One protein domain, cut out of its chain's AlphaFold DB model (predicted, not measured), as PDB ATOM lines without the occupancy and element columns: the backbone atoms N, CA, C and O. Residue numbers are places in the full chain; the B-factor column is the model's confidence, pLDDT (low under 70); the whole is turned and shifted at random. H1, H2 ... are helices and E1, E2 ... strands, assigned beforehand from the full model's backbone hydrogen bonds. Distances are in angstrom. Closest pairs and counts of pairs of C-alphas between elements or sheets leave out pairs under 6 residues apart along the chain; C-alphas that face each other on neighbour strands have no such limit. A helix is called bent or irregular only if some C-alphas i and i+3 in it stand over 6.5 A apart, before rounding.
ATOM      1  N   PRO A  54      30.617  16.160 -21.539       97.44
ATOM      2  CA  PRO A  54      30.024  14.881 -21.907       97.44
ATOM      3  C   PRO A  54      28.628  15.060 -22.522       97.44
ATOM      4  O   PRO A  54      27.835  15.875 -22.061       97.44
ATOM      5  N   LEU A  55      28.321  14.248 -23.534       97.94
ATOM      6  CA  LEU A  55      27.016  14.146 -24.203       97.94
ATOM      7  C   LEU A  55      26.242  12.869 -23.828       97.94
ATOM      8  O   LEU A  55      25.117  12.648 -24.288       97.94
ATOM      9  N   VAL A  56      26.858  12.014 -23.013       97.81
ATOM     10  CA  VAL A  56      26.304  10.752 -22.516       97.81
ATOM     11  C   VAL A  56      26.587  10.617 -21.023       97.81
ATOM     12  O   VAL A  56      27.521  11.229 -20.496       97.81
ATOM     13  N   THR A  57      25.781   9.822 -20.322       95.94
ATOM     14  CA  THR A  57      26.042   9.526 -18.910       95.94
ATOM     15  C   THR A  57      27.246   8.593 -18.753       95.94
ATOM     16  O   THR A  57      27.690   7.943 -19.701       95.94
ATOM     17  N   GLN A  58      27.780   8.498 -17.532       94.06
ATOM     18  CA  GLN A  58      28.828   7.523 -17.223       94.06
ATOM     19  C   GLN A  58      28.360   6.089 -17.515       94.06
ATOM     20  O   GLN A  58      29.109   5.306 -18.091       94.06
ATOM     21  N   ASP A  59      27.120   5.764 -17.157       95.50
ATOM     22  CA  ASP A  59      26.538   4.441 -17.367       95.50
ATOM     23  C   ASP A  59      26.370   4.118 -18.854       95.50
ATOM     24  O   ASP A  59      26.611   2.982 -19.252       95.50
ATOM     25  N   ASP A  60      26.015   5.108 -19.681       97.44
ATOM     26  CA  ASP A  60      25.957   4.954 -21.139       97.44
ATOM     27  C   ASP A  60      27.331   4.613 -21.725       97.44
ATOM     28  O   ASP A  60      27.458   3.695 -22.539       97.44
ATOM     29  N   LEU A  61      28.365   5.348 -21.298       97.62
ATOM     30  CA  LEU A  61      29.737   5.129 -21.744       97.62
ATOM     31  C   LEU A  61      30.223   3.736 -21.328       97.62
ATOM     32  O   LEU A  61      30.711   2.986 -22.170       97.62
ATOM     33  N   LEU A  62      30.045   3.377 -20.053       96.25
ATOM     34  CA  LEU A  62      30.441   2.076 -19.511       96.25
ATOM     35  C   LEU A  62      29.694   0.928 -20.188       96.25
ATOM     36  O   LEU A  62      30.321  -0.062 -20.553       96.25
ATOM     37  N   TYR A  63      28.384   1.063 -20.397       96.94
ATOM     38  CA  TYR A  63      27.584   0.055 -21.087       96.94
ATOM     39  C   TYR A  63      28.138  -0.225 -22.484       96.94
ATOM     40  O   TYR A  63      28.440  -1.375 -22.804       96.94
ATOM     41  N   THR A  64      28.355   0.816 -23.294       97.56
ATOM     42  CA  THR A  64      28.872   0.635 -24.654       97.56
ATOM     43  C   THR A  64      30.293   0.071 -24.647       97.56
ATOM     44  O   THR A  64      30.564  -0.911 -25.341       97.56
ATOM     45  N   PHE A  65      31.188   0.626 -23.823       97.56
ATOM     46  CA  PHE A  65      32.598   0.220 -23.782       97.56
ATOM     47  C   PHE A  65      32.801  -1.183 -23.203       97.56
ATOM     48  O   PHE A  65      33.732  -1.874 -23.607       97.56
ATOM     49  N   SER A  66      31.905  -1.656 -22.330       95.62
ATOM     50  CA  SER A  66      31.971  -3.009 -21.756       95.62
ATOM     51  C   SER A  66      31.892  -4.131 -22.798       95.62
ATOM     52  O   SER A  66      32.317  -5.253 -22.524       95.62
ATOM     53  N   THR A  67      31.374  -3.831 -23.994       94.50
ATOM     54  CA  THR A  67      31.234  -4.788 -25.102       94.50
ATOM     55  C   THR A  67      32.408  -4.772 -26.083       94.50
ATOM     56  O   THR A  67      32.441  -5.579 -27.012       94.50
ATOM     57  N   LEU A  68      33.362  -3.856 -25.902       97.25
ATOM     58  CA  LEU A  68      34.483  -3.659 -26.814       97.25
ATOM     59  C   LEU A  68      35.697  -4.497 -26.418       97.25
ATOM     60  O   LEU A  68      35.899  -4.837 -25.252       97.25
ATOM     61  N   ASP A  69      36.553  -4.767 -27.402       97.38
ATOM     62  CA  ASP A  69      37.912  -5.222 -27.123       97.38
ATOM     63  C   ASP A  69      38.686  -4.084 -26.441       97.38
ATOM     64  O   ASP A  69      38.814  -2.982 -26.979       97.38
ATOM     65  N   ARG A  70      39.204  -4.369 -25.242       97.69
ATOM     66  CA  ARG A  70      39.941  -3.426 -24.388       97.69
ATOM     67  C   ARG A  70      41.248  -2.941 -25.006       97.69
ATOM     68  O   ARG A  70      41.809  -1.958 -24.539       97.69
ATOM     69  N   ARG A 193      40.116  27.329 -38.805       84.44
ATOM     70  CA  ARG A 193      41.039  28.203 -38.063       84.44
ATOM     71  C   ARG A 193      41.953  27.373 -37.156       84.44
ATOM     72  O   ARG A 193      41.815  26.161 -37.067       84.44
ATOM     73  N   GLN A 194      42.874  28.028 -36.441       78.81
ATOM     74  CA  GLN A 194      43.781  27.358 -35.492       78.81
ATOM     75  C   GLN A 194      43.046  26.630 -34.355       78.81
ATOM     76  O   GLN A 194      43.534  25.627 -33.842       78.81
ATOM     77  N   HIS A 195      41.889  27.142 -33.941       85.25
ATOM     78  CA  HIS A 195      41.084  26.564 -32.874       85.25
ATOM     79  C   HIS A 195      39.663  26.300 -33.375       85.25
ATOM     80  O   HIS A 195      39.171  27.087 -34.191       85.25
ATOM     81  N   PRO A 196      38.995  25.250 -32.865       90.38
ATOM     82  CA  PRO A 196      37.615  24.967 -33.230       90.38
ATOM     83  C   PRO A 196      36.690  26.094 -32.770       90.38
ATOM     84  O   PRO A 196      37.024  26.866 -31.854       90.38
ATOM     85  N   ARG A 197      35.518  26.168 -33.404       94.56
ATOM     86  CA  ARG A 197      34.448  27.088 -33.021       94.56
ATOM     87  C   ARG A 197      33.997  26.798 -31.593       94.56
ATOM     88  O   ARG A 197      34.048  25.661 -31.122       94.56
ATOM     89  N   THR A 198      33.542  27.842 -30.913       96.38
ATOM     90  CA  THR A 198      32.809  27.673 -29.660       96.38
ATOM     91  C   THR A 198      31.401  27.179 -29.979       96.38
ATOM     92  O   THR A 198      30.723  27.783 -30.810       96.38
ATOM     93  N   LEU A 199      30.998  26.084 -29.341       97.38
ATOM     94  CA  LEU A 199      29.674  25.485 -29.468       97.38
ATOM     95  C   LEU A 199      28.645  26.264 -28.650       97.38
ATOM     96  O   LEU A 199      28.973  26.834 -27.612       97.38
ATOM     97  N   SER A 200      27.406  26.257 -29.126       96.81
ATOM     98  CA  SER A 200      26.269  26.971 -28.543       96.81
ATOM     99  C   SER A 200      24.992  26.130 -28.620       96.81
ATOM    100  O   SER A 200      24.987  25.022 -29.161       96.81
ATOM    101  N   LEU A 201      23.864  26.675 -28.154       97.25
ATOM    102  CA  LEU A 201      22.550  26.034 -28.307       97.25
ATOM    103  C   LEU A 201      22.188  25.713 -29.766       97.25
ATOM    104  O   LEU A 201      21.450  24.757 -30.007       97.25
ATOM    105  N   GLY A 202      22.706  26.482 -30.729       96.81
ATOM    106  CA  GLY A 202      22.487  26.235 -32.156       96.81
ATOM    107  C   GLY A 202      23.149  24.953 -32.666       96.81
ATOM    108  O   GLY A 202      22.746  24.431 -33.699       96.81
ATOM    109  N   ASP A 203      24.122  24.414 -31.931       97.12
ATOM    110  CA  ASP A 203      24.859  23.206 -32.300       97.12
ATOM    111  C   ASP A 203      24.280  21.938 -31.633       97.12
ATOM    112  O   ASP A 203      24.822  20.850 -31.804       97.12
ATOM    113  N   MET A 204      23.180  22.039 -30.870       97.06
ATOM    114  CA  MET A 204      22.621  20.919 -30.088       97.06
ATOM    115  C   MET A 204      22.215  19.716 -30.935       97.06
ATOM    116  O   MET A 204      22.539  18.581 -30.593       97.06
ATOM    117  N   GLU A 205      21.508  19.957 -32.034       97.25
ATOM    118  CA  GLU A 205      21.058  18.893 -32.929       97.25
ATOM    119  C   GLU A 205      22.235  18.134 -33.569       97.25
ATOM    120  O   GLU A 205      22.305  16.918 -33.377       97.25
ATOM    121  N   PRO A 206      23.208  18.790 -34.242       97.12
ATOM    122  CA  PRO A 206      24.345  18.071 -34.811       97.12
ATOM    123  C   PRO A 206      25.245  17.427 -33.743       97.12
ATOM    124  O   PRO A 206      25.777  16.344 -33.988       97.12
ATOM    125  N   MET A 207      25.362  18.015 -32.543       95.94
ATOM    126  CA  MET A 207      26.053  17.382 -31.410       95.94
ATOM    127  C   MET A 207      25.423  16.036 -31.047       95.94
ATOM    128  O   MET A 207      26.122  15.027 -30.986       95.94
ATOM    129  N   ILE A 208      24.105  16.000 -30.836       96.62
ATOM    130  CA  ILE A 208      23.385  14.775 -30.458       96.62
ATOM    131  C   ILE A 208      23.422  13.753 -31.599       96.62
ATOM    132  O   ILE A 208      23.657  12.569 -31.352       96.62
ATOM    133  N   ALA A 209      23.226  14.210 -32.839       97.50
ATOM    134  CA  ALA A 209      23.217  13.361 -34.026       97.50
ATOM    135  C   ALA A 209      24.576  12.703 -34.312       97.50
ATOM    136  O   ALA A 209      24.616  11.634 -34.915       97.50
ATOM    137  N   SER A 210      25.686  13.299 -33.856       97.38
ATOM    138  CA  SER A 210      27.027  12.724 -34.031       97.38
ATOM    139  C   SER A 210      27.220  11.377 -33.325       97.38
ATOM    140  O   SER A 210      28.076  10.592 -33.724       97.38
ATOM    141  N   GLY A 211      26.455  11.118 -32.257       97.81
ATOM    142  CA  GLY A 211      26.634   9.953 -31.388       97.81
ATOM    143  C   GLY A 211      27.901   9.989 -30.523       97.81
ATOM    144  O   GLY A 211      28.129   9.053 -29.759       97.81
ATOM    145  N   ALA A 212      28.721  11.042 -30.610       98.12
ATOM    146  CA  ALA A 212      29.955  11.153 -29.845       98.12
ATOM    147  C   ALA A 212      29.670  11.290 -28.336       98.12
ATOM    148  O   ALA A 212      28.709  11.958 -27.946       98.12
ATOM    149  N   PRO A 213      30.502  10.694 -27.462       98.38
ATOM    150  CA  PRO A 213      30.323  10.799 -26.017       98.38
ATOM    151  C   PRO A 213      30.771  12.152 -25.445       98.38
ATOM    152  O   PRO A 213      30.350  12.500 -24.343       98.38
ATOM    153  N   PHE A 214      31.581  12.923 -26.175       98.56
ATOM    154  CA  PHE A 214      32.081  14.234 -25.756       98.56
ATOM    155  C   PHE A 214      31.898  15.283 -26.854       98.56
ATOM    156  O   PHE A 214      31.826  14.956 -28.037       98.56
ATOM    157  N   ALA A 215      31.857  16.558 -26.472       98.12
ATOM    158  CA  ALA A 215      31.844  17.685 -27.399       98.12
ATOM    159  C   ALA A 215      32.755  18.820 -26.938       98.12
ATOM    160  O   ALA A 215      32.956  19.026 -25.737       98.12
ATOM    161  N   ARG A 216      33.272  19.583 -27.911       97.19
ATOM    162  CA  ARG A 216      34.119  20.754 -27.663       97.19
ATOM    163  C   ARG A 216      34.089  21.798 -28.789       97.19
ATOM    164  O   ARG A 216      33.902  21.475 -29.955       97.19
ATOM    165  N   LYS A 217      34.359  23.073 -28.502       96.06
ATOM    166  CA  LYS A 217      34.684  23.640 -27.180       96.06
ATOM    167  C   LYS A 217      33.532  24.492 -26.661       96.06
ATOM    168  O   LYS A 217      32.915  25.212 -27.440       96.06
ATOM    169  N   PHE A 218      33.295  24.472 -25.358       97.50
ATOM    170  CA  PHE A 218      32.307  25.343 -24.724       97.50
ATOM    171  C   PHE A 218      32.968  26.533 -24.035       97.50
ATOM    172  O   PHE A 218      34.075  26.431 -23.494       97.50
ATOM    173  N   SER A 219      32.274  27.669 -24.054       96.25
ATOM    174  CA  SER A 219      32.583  28.785 -23.166       96.25
ATOM    175  C   SER A 219      32.169  28.444 -21.739       96.25
ATOM    176  O   SER A 219      31.264  27.645 -21.499       96.25
ATOM    177  N   ARG A 220      32.828  29.089 -20.776       94.19
ATOM    178  CA  ARG A 220      32.400  29.032 -19.382       94.19
ATOM    179  C   ARG A 220      30.965  29.564 -19.271       94.19
ATOM    180  O   ARG A 220      30.674  30.611 -19.841       94.19
ATOM    181  N   ASP A 221      30.128  28.856 -18.516       92.31
ATOM    182  CA  ASP A 221      28.736  29.230 -18.233       92.31
ATOM    183  C   ASP A 221      27.849  29.356 -19.497       92.31
ATOM    184  O   ASP A 221      26.864  30.092 -19.503       92.31
ATOM    185  N   ASP A 222      28.186  28.640 -20.581       95.50
ATOM    186  CA  ASP A 222      27.354  28.606 -21.787       95.50
ATOM    187  C   ASP A 222      26.015  27.893 -21.529       95.50
ATOM    188  O   ASP A 222      25.969  26.806 -20.956       95.50
ATOM    189  N   SER A 223      24.918  28.479 -22.013       95.81
ATOM    190  CA  SER A 223      23.558  27.932 -21.887       95.81
ATOM    191  C   SER A 223      23.368  26.527 -22.482       95.81
ATOM    192  O   SER A 223      22.465  25.798 -22.065       95.81
ATOM    193  N   ALA A 224      24.210  26.113 -23.436       96.75
ATOM    194  CA  ALA A 224      24.203  24.749 -23.954       96.75
ATOM    195  C   ALA A 224      24.565  23.722 -22.872       96.75
ATOM    196  O   ALA A 224      24.013  22.622 -22.879       96.75
ATOM    197  N   LEU A 225      25.424  24.085 -21.913       96.06
ATOM    198  CA  LEU A 225      25.826  23.209 -20.811       96.06
ATOM    199  C   LEU A 225      24.634  22.870 -19.912       96.06
ATOM    200  O   LEU A 225      24.431  21.704 -19.585       96.06
ATOM    201  N   ASP A 226      23.800  23.862 -19.587       94.62
ATOM    202  CA  ASP A 226      22.581  23.657 -18.794       94.62
ATOM    203  C   ASP A 226      21.582  22.748 -19.526       94.62
ATOM    204  O   ASP A 226      20.927  21.896 -18.916       94.62
ATOM    205  N   LYS A 227      21.474  22.902 -20.853       95.69
ATOM    206  CA  LYS A 227      20.613  22.053 -21.680       95.69
ATOM    207  C   LYS A 227      21.124  20.613 -21.729       95.69
ATOM    208  O   LYS A 227      20.330  19.693 -21.544       95.69
ATOM    209  N   ILE A 228      22.429  20.409 -21.910       96.50
ATOM    210  CA  ILE A 228      23.066  19.085 -21.865       96.50
ATOM    211  C   ILE A 228      22.866  18.436 -20.491       96.50
ATOM    212  O   ILE A 228      22.430  17.285 -20.411       96.50
ATOM    213  N   ASP A 229      23.113  19.181 -19.413       95.12
ATOM    214  CA  ASP A 229      22.941  18.713 -18.039       95.12
ATOM    215  C   ASP A 229      21.525  18.201 -17.789       95.12
ATOM    216  O   ASP A 229      21.347  17.112 -17.240       95.12
ATOM    217  N   LYS A 230      20.523  18.961 -18.231       93.62
ATOM    218  CA  LYS A 230      19.114  18.629 -18.037       93.62
ATOM    219  C   LYS A 230      18.639  17.492 -18.944       93.62
ATOM    220  O   LYS A 230      17.959  16.587 -18.466       93.62
ATOM    221  N   GLU A 231      18.938  17.561 -20.239       94.69
ATOM    222  CA  GLU A 231      18.313  16.704 -21.258       94.69
ATOM    223  C   GLU A 231      19.101  15.423 -21.542       94.69
ATOM    224  O   GLU A 231      18.493  14.391 -21.818       94.69
ATOM    225  N   LEU A 232      20.435  15.463 -21.463       95.62
ATOM    226  CA  LEU A 232      21.293  14.317 -21.792       95.62
ATOM    227  C   LEU A 232      21.852  13.639 -20.543       95.62
ATOM    228  O   LEU A 232      21.933  12.415 -20.489       95.62
ATOM    229  N   LEU A 233      22.227  14.430 -19.535       94.25
ATOM    230  CA  LEU A 233      22.882  13.929 -18.326       94.25
ATOM    231  C   LEU A 233      21.932  13.787 -17.134       94.25
ATOM    232  O   LEU A 233      22.372  13.362 -16.069       94.25
ATOM    233  N   MET A 234      20.654  14.145 -17.295       90.62
ATOM    234  CA  MET A 234      19.601  14.006 -16.282       90.62
ATOM    235  C   MET A 234      19.962  14.615 -14.913       90.62
ATOM    236  O   MET A 234      19.500  14.152 -13.868       90.62
ATOM    237  N   ARG A 235      20.789  15.664 -14.892       90.06
ATOM    238  CA  ARG A 235      21.149  16.376 -13.664       90.06
ATOM    239  C   ARG A 235      19.975  17.229 -13.220       90.06
ATOM    240  O   ARG A 235      19.410  18.000 -13.991       90.06
ATOM    241  N   THR A 236      19.605  17.106 -11.949       81.69
ATOM    242  CA  THR A 236      18.413  17.786 -11.424       81.69
ATOM    243  C   THR A 236      18.727  19.081 -10.691       81.69
ATOM    244  O   THR A 236      17.838  19.913 -10.535       81.69
ATOM    245  N   ASN A 237      19.972  19.253 -10.238       80.62
ATOM    246  CA  ASN A 237      20.400  20.367  -9.398       80.62
ATOM    247  C   ASN A 237      21.699  20.962  -9.963       80.62
ATOM    248  O   ASN A 237      22.564  20.227 -10.444       80.62
ATOM    249  N   LYS A 238      21.872  22.285  -9.850       78.25
ATOM    250  CA  LYS A 238      23.101  22.970 -10.275       78.25
ATOM    251  C   LYS A 238      24.297  22.464  -9.461       78.25
ATOM    252  O   LYS A 238      24.264  22.493  -8.234       78.25
ATOM    253  N   GLY A 239      25.338  21.989 -10.143       73.25
ATOM    254  CA  GLY A 239      26.505  21.367  -9.503       73.25
ATOM    255  C   GLY A 239      26.253  19.960  -8.939       73.25
ATOM    256  O   GLY A 239      27.110  19.433  -8.231       73.25
ATOM    257  N   GLY A 240      25.094  19.359  -9.228       79.88
ATOM    258  CA  GLY A 240      24.796  17.967  -8.900       79.88
ATOM    259  C   GLY A 240      25.555  16.977  -9.786       79.88
ATOM    260  O   GLY A 240      26.084  17.329 -10.840       79.88
ATOM    261  N   PHE A 241      25.595  15.716  -9.359       85.25
ATOM    262  CA  PHE A 241      26.193  14.631 -10.136       85.25
ATOM    263  C   PHE A 241      25.209  14.108 -11.185       85.25
ATOM    264  O   PHE A 241      23.994  14.153 -10.989       85.25
ATOM    265  N   THR A 242      25.742  13.590 -12.290       89.19
ATOM    266  CA  THR A 242      24.965  12.792 -13.243       89.19
ATOM    267  C   THR A 242      24.494  11.518 -12.535       89.19
ATOM    268  O   THR A 242      25.350  10.758 -12.076       89.19
ATOM    269  N   PRO A 243      23.176  11.286 -12.391       87.06
ATOM    270  CA  PRO A 243      22.678  10.085 -11.744       87.06
ATOM    271  C   PRO A 243      23.005   8.840 -12.572       87.06
ATOM    272  O   PRO A 243      22.976   8.875 -13.800       87.06
ATOM    273  N   GLY A 244      23.279   7.735 -11.881       87.94
ATOM    274  CA  GLY A 244      23.529   6.425 -12.482       87.94
ATOM    275  C   GLY A 244      22.947   5.295 -11.634       87.94
ATOM    276  O   GLY A 244      22.389   5.516 -10.552       87.94
ATOM    277  N   GLY A 245      23.085   4.062 -12.113       89.31
ATOM    278  CA  GLY A 245      22.709   2.848 -11.394       89.31
ATOM    279  C   GLY A 245      23.418   2.738 -10.043       89.31
ATOM    280  O   GLY A 245      22.824   2.242  -9.081       89.31
ATOM    281  N   TRP A 246      24.617   3.316  -9.942       87.00
ATOM    282  CA  TRP A 246      25.459   3.279  -8.756       87.00
ATOM    283  C   TRP A 246      24.931   4.054  -7.548       87.00
ATOM    284  O   TRP A 246      25.407   3.820  -6.440       87.00
ATOM    285  N   CYS A 247      23.937   4.936  -7.702       85.38
ATOM    286  CA  CYS A 247      23.319   5.656  -6.577       85.38
ATOM    287  C   CYS A 247      21.882   5.228  -6.262       85.38
ATOM    288  O   CYS A 247      21.099   6.008  -5.707       85.38
ATOM    289  N   GLY A 248      21.509   4.002  -6.640       76.56
ATOM    290  CA  GLY A 248      20.246   3.402  -6.203       76.56
ATOM    291  C   GLY A 248      18.991   4.092  -6.740       76.56
ATOM    292  O   GLY A 248      17.909   3.921  -6.185       76.56
ATOM    293  N   GLY A 249      19.116   4.908  -7.791       69.31
ATOM    294  CA  GLY A 249      18.004   5.679  -8.352       69.31
ATOM    295  C   GLY A 249      17.568   6.886  -7.513       69.31
ATOM    296  O   GLY A 249      16.509   7.455  -7.778       69.31
ATOM    297  N   LYS A 250      18.359   7.305  -6.515       75.12
ATOM    298  CA  LYS A 250      18.076   8.516  -5.731       75.12
ATOM    299  C   LYS A 250      18.379   9.764  -6.556       75.12
ATOM    300  O   LYS A 250      19.477   9.912  -7.082       75.12
ATOM    301  N   LYS A 251      17.427  10.701  -6.591       70.00
ATOM    302  CA  LYS A 251      17.483  11.918  -7.421       70.00
ATOM    303  C   LYS A 251      18.740  12.769  -7.192       70.00
ATOM    304  O   LYS A 251      19.308  13.283  -8.143       70.00
ATOM    305  N   GLU A 252      19.182  12.900  -5.944       74.62
ATOM    306  CA  GLU A 252      20.350  13.727  -5.600       74.62
ATOM    307  C   GLU A 252      21.687  12.980  -5.696       74.62
ATOM    308  O   GLU A 252      22.740  13.611  -5.642       74.62
ATOM    309  N   CYS A 253      21.651  11.647  -5.830       78.31
ATOM    310  CA  CYS A 253      22.824  10.802  -6.059       78.31
ATOM    311  C   CYS A 253      23.994  11.076  -5.076       78.31
ATOM    312  O   CYS A 253      25.165  11.105  -5.444       78.31
ATOM    313  N   THR A 254      23.672  11.323  -3.797       77.75
ATOM    314  CA  THR A 254      24.627  11.771  -2.760       77.75
ATOM    315  C   THR A 254      25.413  10.640  -2.091       77.75
ATOM    316  O   THR A 254      26.416  10.900  -1.417       77.75
ATOM    317  N   VAL A 255      24.973   9.392  -2.274       78.88
ATOM    318  CA  VAL A 255      25.574   8.173  -1.717       78.88
ATOM    319  C   VAL A 255      25.840   7.193  -2.856       78.88
ATOM    320  O   VAL A 255      24.978   6.996  -3.710       78.88
ATOM    321  N   VAL A 256      27.030   6.592  -2.854       82.94
ATOM    322  CA  VAL A 256      27.373   5.471  -3.738       82.94
ATOM    323  C   VAL A 256      26.912   4.185  -3.065       82.94
ATOM    324  O   VAL A 256      27.304   3.925  -1.930       82.94
ATOM    325  N   GLU A 257      26.067   3.422  -3.748       84.19
ATOM    326  CA  GLU A 257      25.567   2.126  -3.290       84.19
ATOM    327  C   GLU A 257      26.391   0.990  -3.902       84.19
ATOM    328  O   GLU A 257      27.110   0.308  -3.180       84.19
ATOM    329  N   ASP A 258      26.343   0.831  -5.226       86.06
ATOM    330  CA  ASP A 258      27.064  -0.225  -5.945       86.06
ATOM    331  C   ASP A 258      27.650   0.309  -7.256       86.06
ATOM    332  O   ASP A 258      26.931   0.558  -8.218       86.06
ATOM    333  N   VAL A 259      28.974   0.454  -7.309       84.50
ATOM    334  CA  VAL A 259      29.687   0.976  -8.486       84.50
ATOM    335  C   VAL A 259      29.577   0.082  -9.725       84.50
ATOM    336  O   VAL A 259      29.798   0.574 -10.829       84.50
ATOM    337  N   ALA A 260      29.239  -1.202  -9.570       87.06
ATOM    338  CA  ALA A 260      29.072  -2.128 -10.689       87.06
ATOM    339  C   ALA A 260      27.683  -2.022 -11.339       87.06
ATOM    340  O   ALA A 260      27.476  -2.491 -12.461       87.06
ATOM    341  N   LYS A 261      26.718  -1.404 -10.653       91.31
ATOM    342  CA  LYS A 261      25.357  -1.261 -11.159       91.31
ATOM    343  C   LYS A 261      25.283  -0.113 -12.159       91.31
ATOM    344  O   LYS A 261      25.343   1.056 -11.784       91.31
ATOM    345  N   ILE A 262      25.059  -0.457 -13.421       92.38
ATOM    346  CA  ILE A 262      24.831   0.497 -14.509       92.38
ATOM    347  C   ILE A 262      23.356   0.535 -14.912       92.38
ATOM    348  O   ILE A 262      22.637  -0.465 -14.835       92.38
ATOM    349  N   ARG A 263      22.896   1.701 -15.355       92.25
ATOM    350  CA  ARG A 263      21.574   1.939 -15.925       92.25
ATOM    351  C   ARG A 263      21.733   2.745 -17.222       92.25
ATOM    352  O   ARG A 263      21.628   3.971 -17.175       92.25
ATOM    353  N   PRO A 264      21.991   2.081 -18.363       93.25
ATOM    354  CA  PRO A 264      22.085   2.769 -19.646       93.25
ATOM    355  C   PRO A 264      20.762   3.468 -19.988       93.25
ATOM    356  O   PRO A 264      19.677   2.978 -19.661       93.25
ATOM    357  N   GLY A 265      20.862   4.620 -20.639       93.19
ATOM    358  CA  GLY A 265      19.755   5.379 -21.205       93.19
ATOM    359  C   GLY A 265      19.888   5.529 -22.722       93.19
ATOM    360  O   GLY A 265      20.614   4.795 -23.388       93.19
ATOM    361  N   LEU A 266      19.204   6.528 -23.285       94.62
ATOM    362  CA  LEU A 266      19.227   6.791 -24.733       94.62
ATOM    363  C   LEU A 266      20.618   7.206 -25.249       94.62
ATOM    364  O   LEU A 266      20.883   7.125 -26.446       94.62
ATOM    365  N   GLY A 267      21.509   7.679 -24.369       96.75
ATOM    366  CA  GLY A 267      22.897   7.979 -24.724       96.75
ATOM    367  C   GLY A 267      23.673   6.735 -25.144       96.75
ATOM    368  O   GLY A 267      24.441   6.803 -26.104       96.75
ATOM    369  N   ALA A 268      23.416   5.599 -24.491       97.44
ATOM    370  CA  ALA A 268      24.033   4.320 -24.814       97.44
ATOM    371  C   ALA A 268      23.708   3.877 -26.244       97.44
ATOM    372  O   ALA A 268      24.607   3.473 -26.971       97.44
ATOM    373  N   GLU A 269      22.449   4.001 -26.671       97.06
ATOM    374  CA  GLU A 269      22.012   3.609 -28.019       97.06
ATOM    375  C   GLU A 269      22.710   4.435 -29.105       97.06
ATOM    376  O   GLU A 269      23.258   3.875 -30.057       97.06
ATOM    377  N   ARG A 270      22.761   5.766 -28.933       97.56
ATOM    378  CA  ARG A 270      23.446   6.669 -29.874       97.56
ATOM    379  C   ARG A 270      24.941   6.368 -29.954       97.56
ATOM    380  O   ARG A 270      25.488   6.244 -31.049       97.56
ATOM    381  N   LEU A 271      25.587   6.231 -28.796       98.50
ATOM    382  CA  LEU A 271      27.016   5.948 -28.715       98.50
ATOM    383  C   LEU A 271      27.346   4.580 -29.307       98.50
ATOM    384  O   LEU A 271      28.315   4.447 -30.049       98.50
ATOM    385  N   LYS A 272      26.528   3.567 -29.013       98.12
ATOM    386  CA  LYS A 272      26.688   2.224 -29.560       98.12
ATOM    387  C   LYS A 272      26.578   2.228 -31.081       98.12
ATOM    388  O   LYS A 272      27.423   1.627 -31.731       98.12
ATOM    389  N   GLY A 273      25.618   2.958 -31.651       97.94
ATOM    390  CA  GLY A 273      25.502   3.111 -33.104       97.94
ATOM    391  C   GLY A 273      26.761   3.704 -33.751       97.94
ATOM    392  O   GLY A 273      27.217   3.203 -34.779       97.94
ATOM    393  N   LEU A 274      27.357   4.733 -33.135       98.38
ATOM    394  CA  LEU A 274      28.631   5.302 -33.589       98.38
ATOM    395  C   LEU A 274      29.773   4.284 -33.474       98.38
ATOM    396  O   LEU A 274      30.478   4.034 -34.449       98.38
ATOM    397  N   VAL A 275      29.960   3.705 -32.289       98.38
ATOM    398  CA  VAL A 275      31.101   2.835 -31.986       98.38
ATOM    399  C   VAL A 275      31.051   1.532 -32.782       98.38
ATOM    400  O   VAL A 275      32.066   1.149 -33.356       98.38
ATOM    401  N   ASP A 276      29.893   0.874 -32.874       98.12
ATOM    402  CA  ASP A 276      29.743  -0.374 -33.632       98.12
ATOM    403  C   ASP A 276      30.109  -0.157 -35.108       98.12
ATOM    404  O   ASP A 276      30.822  -0.973 -35.696       98.12
ATOM    405  N   ARG A 277      29.681   0.974 -35.690       97.81
ATOM    406  CA  ARG A 277      30.035   1.355 -37.061       97.81
ATOM    407  C   ARG A 277      31.543   1.563 -37.214       97.81
ATOM    408  O   ARG A 277      32.143   0.947 -38.087       97.81
ATOM    409  N   LEU A 278      32.158   2.376 -36.353       97.69
ATOM    410  CA  LEU A 278      33.594   2.668 -36.417       97.69
ATOM    411  C   LEU A 278      34.457   1.410 -36.238       97.69
ATOM    412  O   LEU A 278      35.451   1.219 -36.936       97.69
ATOM    413  N   VAL A 279      34.072   0.522 -35.320       97.44
ATOM    414  CA  VAL A 279      34.777  -0.744 -35.089       97.44
ATOM    415  C   VAL A 279      34.604  -1.694 -36.276       97.44
ATOM    416  O   VAL A 279      35.551  -2.395 -36.633       97.44
ATOM    417  N   ALA A 280      33.429  -1.728 -36.910       97.12
ATOM    418  CA  ALA A 280      33.214  -2.510 -38.125       97.12
ATOM    419  C   ALA A 280      34.060  -1.987 -39.300       97.12
ATOM    420  O   ALA A 280      34.703  -2.787 -39.982       97.12
ATOM    421  N   GLU A 281      34.118  -0.664 -39.492       96.19
ATOM    422  CA  GLU A 281      34.980  -0.007 -40.486       96.19
ATOM    423  C   GLU A 281      36.454  -0.386 -40.254       96.19
ATOM    424  O   GLU A 281      37.100  -0.919 -41.160       96.19
ATOM    425  N   ALA A 282      36.951  -0.248 -39.019       94.94
ATOM    426  CA  ALA A 282      38.321  -0.615 -38.657       94.94
ATOM    427  C   ALA A 282      38.630  -2.102 -38.920       94.94
ATOM    428  O   ALA A 282      39.637  -2.435 -39.545       94.94
ATOM    429  N   LYS A 283      37.724  -3.015 -38.532       93.94
ATOM    430  CA  LYS A 283      37.863  -4.463 -38.787       93.94
ATOM    431  C   LYS A 283      37.868  -4.816 -40.274       93.94
ATOM    432  O   LYS A 283      38.471  -5.815 -40.656       93.94
ATOM    433  N   SER A 284      37.199  -4.017 -41.102       94.44
ATOM    434  CA  SER A 284      37.196  -4.178 -42.559       94.44
ATOM    435  C   SER A 284      38.452  -3.620 -43.242       94.44
ATOM    436  O   SER A 284      38.577  -3.718 -44.461       94.44
ATOM    437  N   GLY A 285      39.388  -3.057 -42.469       91.19
ATOM    438  CA  GLY A 285      40.618  -2.448 -42.970       91.19
ATOM    439  C   GLY A 285      40.449  -1.004 -43.445       91.19
ATOM    440  O   GLY A 285      41.401  -0.430 -43.962       91.19
ATOM    441  N   GLN A 286      39.273  -0.395 -43.270       90.75
ATOM    442  CA  GLN A 286      39.052   1.001 -43.644       90.75
ATOM    443  C   GLN A 286      39.689   1.947 -42.628       90.75
ATOM    444  O   GLN A 286      39.669   1.689 -41.420       90.75
ATOM    445  N   ASN A 287      40.209   3.072 -43.128       88.56
ATOM    446  CA  ASN A 287      40.777   4.154 -42.320       88.56
ATOM    447  C   ASN A 287      41.860   3.677 -41.335       88.56
ATOM    448  O   ASN A 287      42.024   4.279 -40.277       88.56
ATOM    449  N   GLN A 288      42.569   2.590 -41.656       93.69
ATOM    450  CA  GLN A 288      43.656   2.053 -40.840       93.69
ATOM    451  C   GLN A 288      44.965   2.804 -41.089       93.69
ATOM    452  O   GLN A 288      45.081   3.608 -42.015       93.69
ATOM    453  N   CYS A 289      45.958   2.549 -40.239       92.75
ATOM    454  CA  CYS A 289      47.313   3.066 -40.385       92.75
ATOM    455  C   CYS A 289      47.971   2.546 -41.677       92.75
ATOM    456  O   CYS A 289      48.630   1.507 -41.672       92.75
ATOM    457  N   GLU A 290      47.773   3.274 -42.774       78.62
ATOM    458  CA  GLU A 290      48.464   3.101 -44.059       78.62
ATOM    459  C   GLU A 290      49.719   3.958 -44.146       78.62
ATOM    460  O   GLU A 290      49.718   5.092 -43.608       78.62
TER     461      GLU A 290
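Overview. This is residues 54 to 70 and 193 to 290 of the 290 residues of an uncharacterized protein of Brassica rapa subsp. pekinensis (UniProt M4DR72). Two pairs of helices make up this model: the short H1 lies side by side with one part of the long H4, and H2 and H3 meet near their first residues in a V, with the short strand E1 close by. A long link without a named element, residues 232 to 265, joins H3 to H4 and loops out at one end of the domain, while residues 280 to 285 stick out toward the other end. The printed part has 115 residues, with four named helices and one named strand in the order H1, H2, E1, H3, H4; under half of the residues are in named elements, and the class is mostly helix. It is only just loose, close to compact, with a radius of gyration of the C-alphas of 16.1 A, and only just flat, spanning 48 by 36 by 20 A.

Arrangement. H4, residues 266 to 283, is the longest helix. It touches H1, residues 58 to 65, where the C-alphas of Asp 60 and Ala 268, their closest, are 4.2 A apart. H1 and H4 run the same way at a shallow tilt of 26 degrees. H2, residues 201 to 209, is close to H4 but not clearly touching, the closest C-alphas being those of Ala 209 and Arg 270 at 7.9 A. H2 touches H3, residues 223 to 231, with the closest C-alphas, those of Leu 201 and Ala 224, 4.8 A apart. H2 and H3 run the same way at a steep tilt of 43 degrees. E1, residues 214 to 216, pairs with no named strand; its closest C-alpha to H2 is that of Ala 215, 7.1 A from that of Met 207. E1 is apart from H4, and H1 is apart from H3. In H1, H3 and H4 every O i to N i+4 pair is within hydrogen-bond range; in H2 it is 3 of 5.

Along the chain. H4 is 25.9 A long, from C-alpha 266 at (19.227, 6.791, -24.733) to C-alpha 283 at (37.863, -4.463, -38.787). H1 begins with C-alpha 58 at (28.828, 7.523, -17.223) and is 10.5 A long. H2 is 13.9 A long and irregular, with C-alphas 202 and 205 at 7.5 A. E1 measures 7.1 A and H3 12.4 A.

Size, cuts and confidence. The C-alphas of Lys 250 and Glu 290, the two farthest apart, are 49.2 A apart. Residues 71 to 192 are not printed, and C-alphas 70 and 193 are 34.5 A apart across this cut. The link from H2 to E1 is tight, that from E1 to H3 short, and that from H3 to H4 long, with 34 residues. The mean pLDDT of the printed part is 92.2, and residue 249 is under 70.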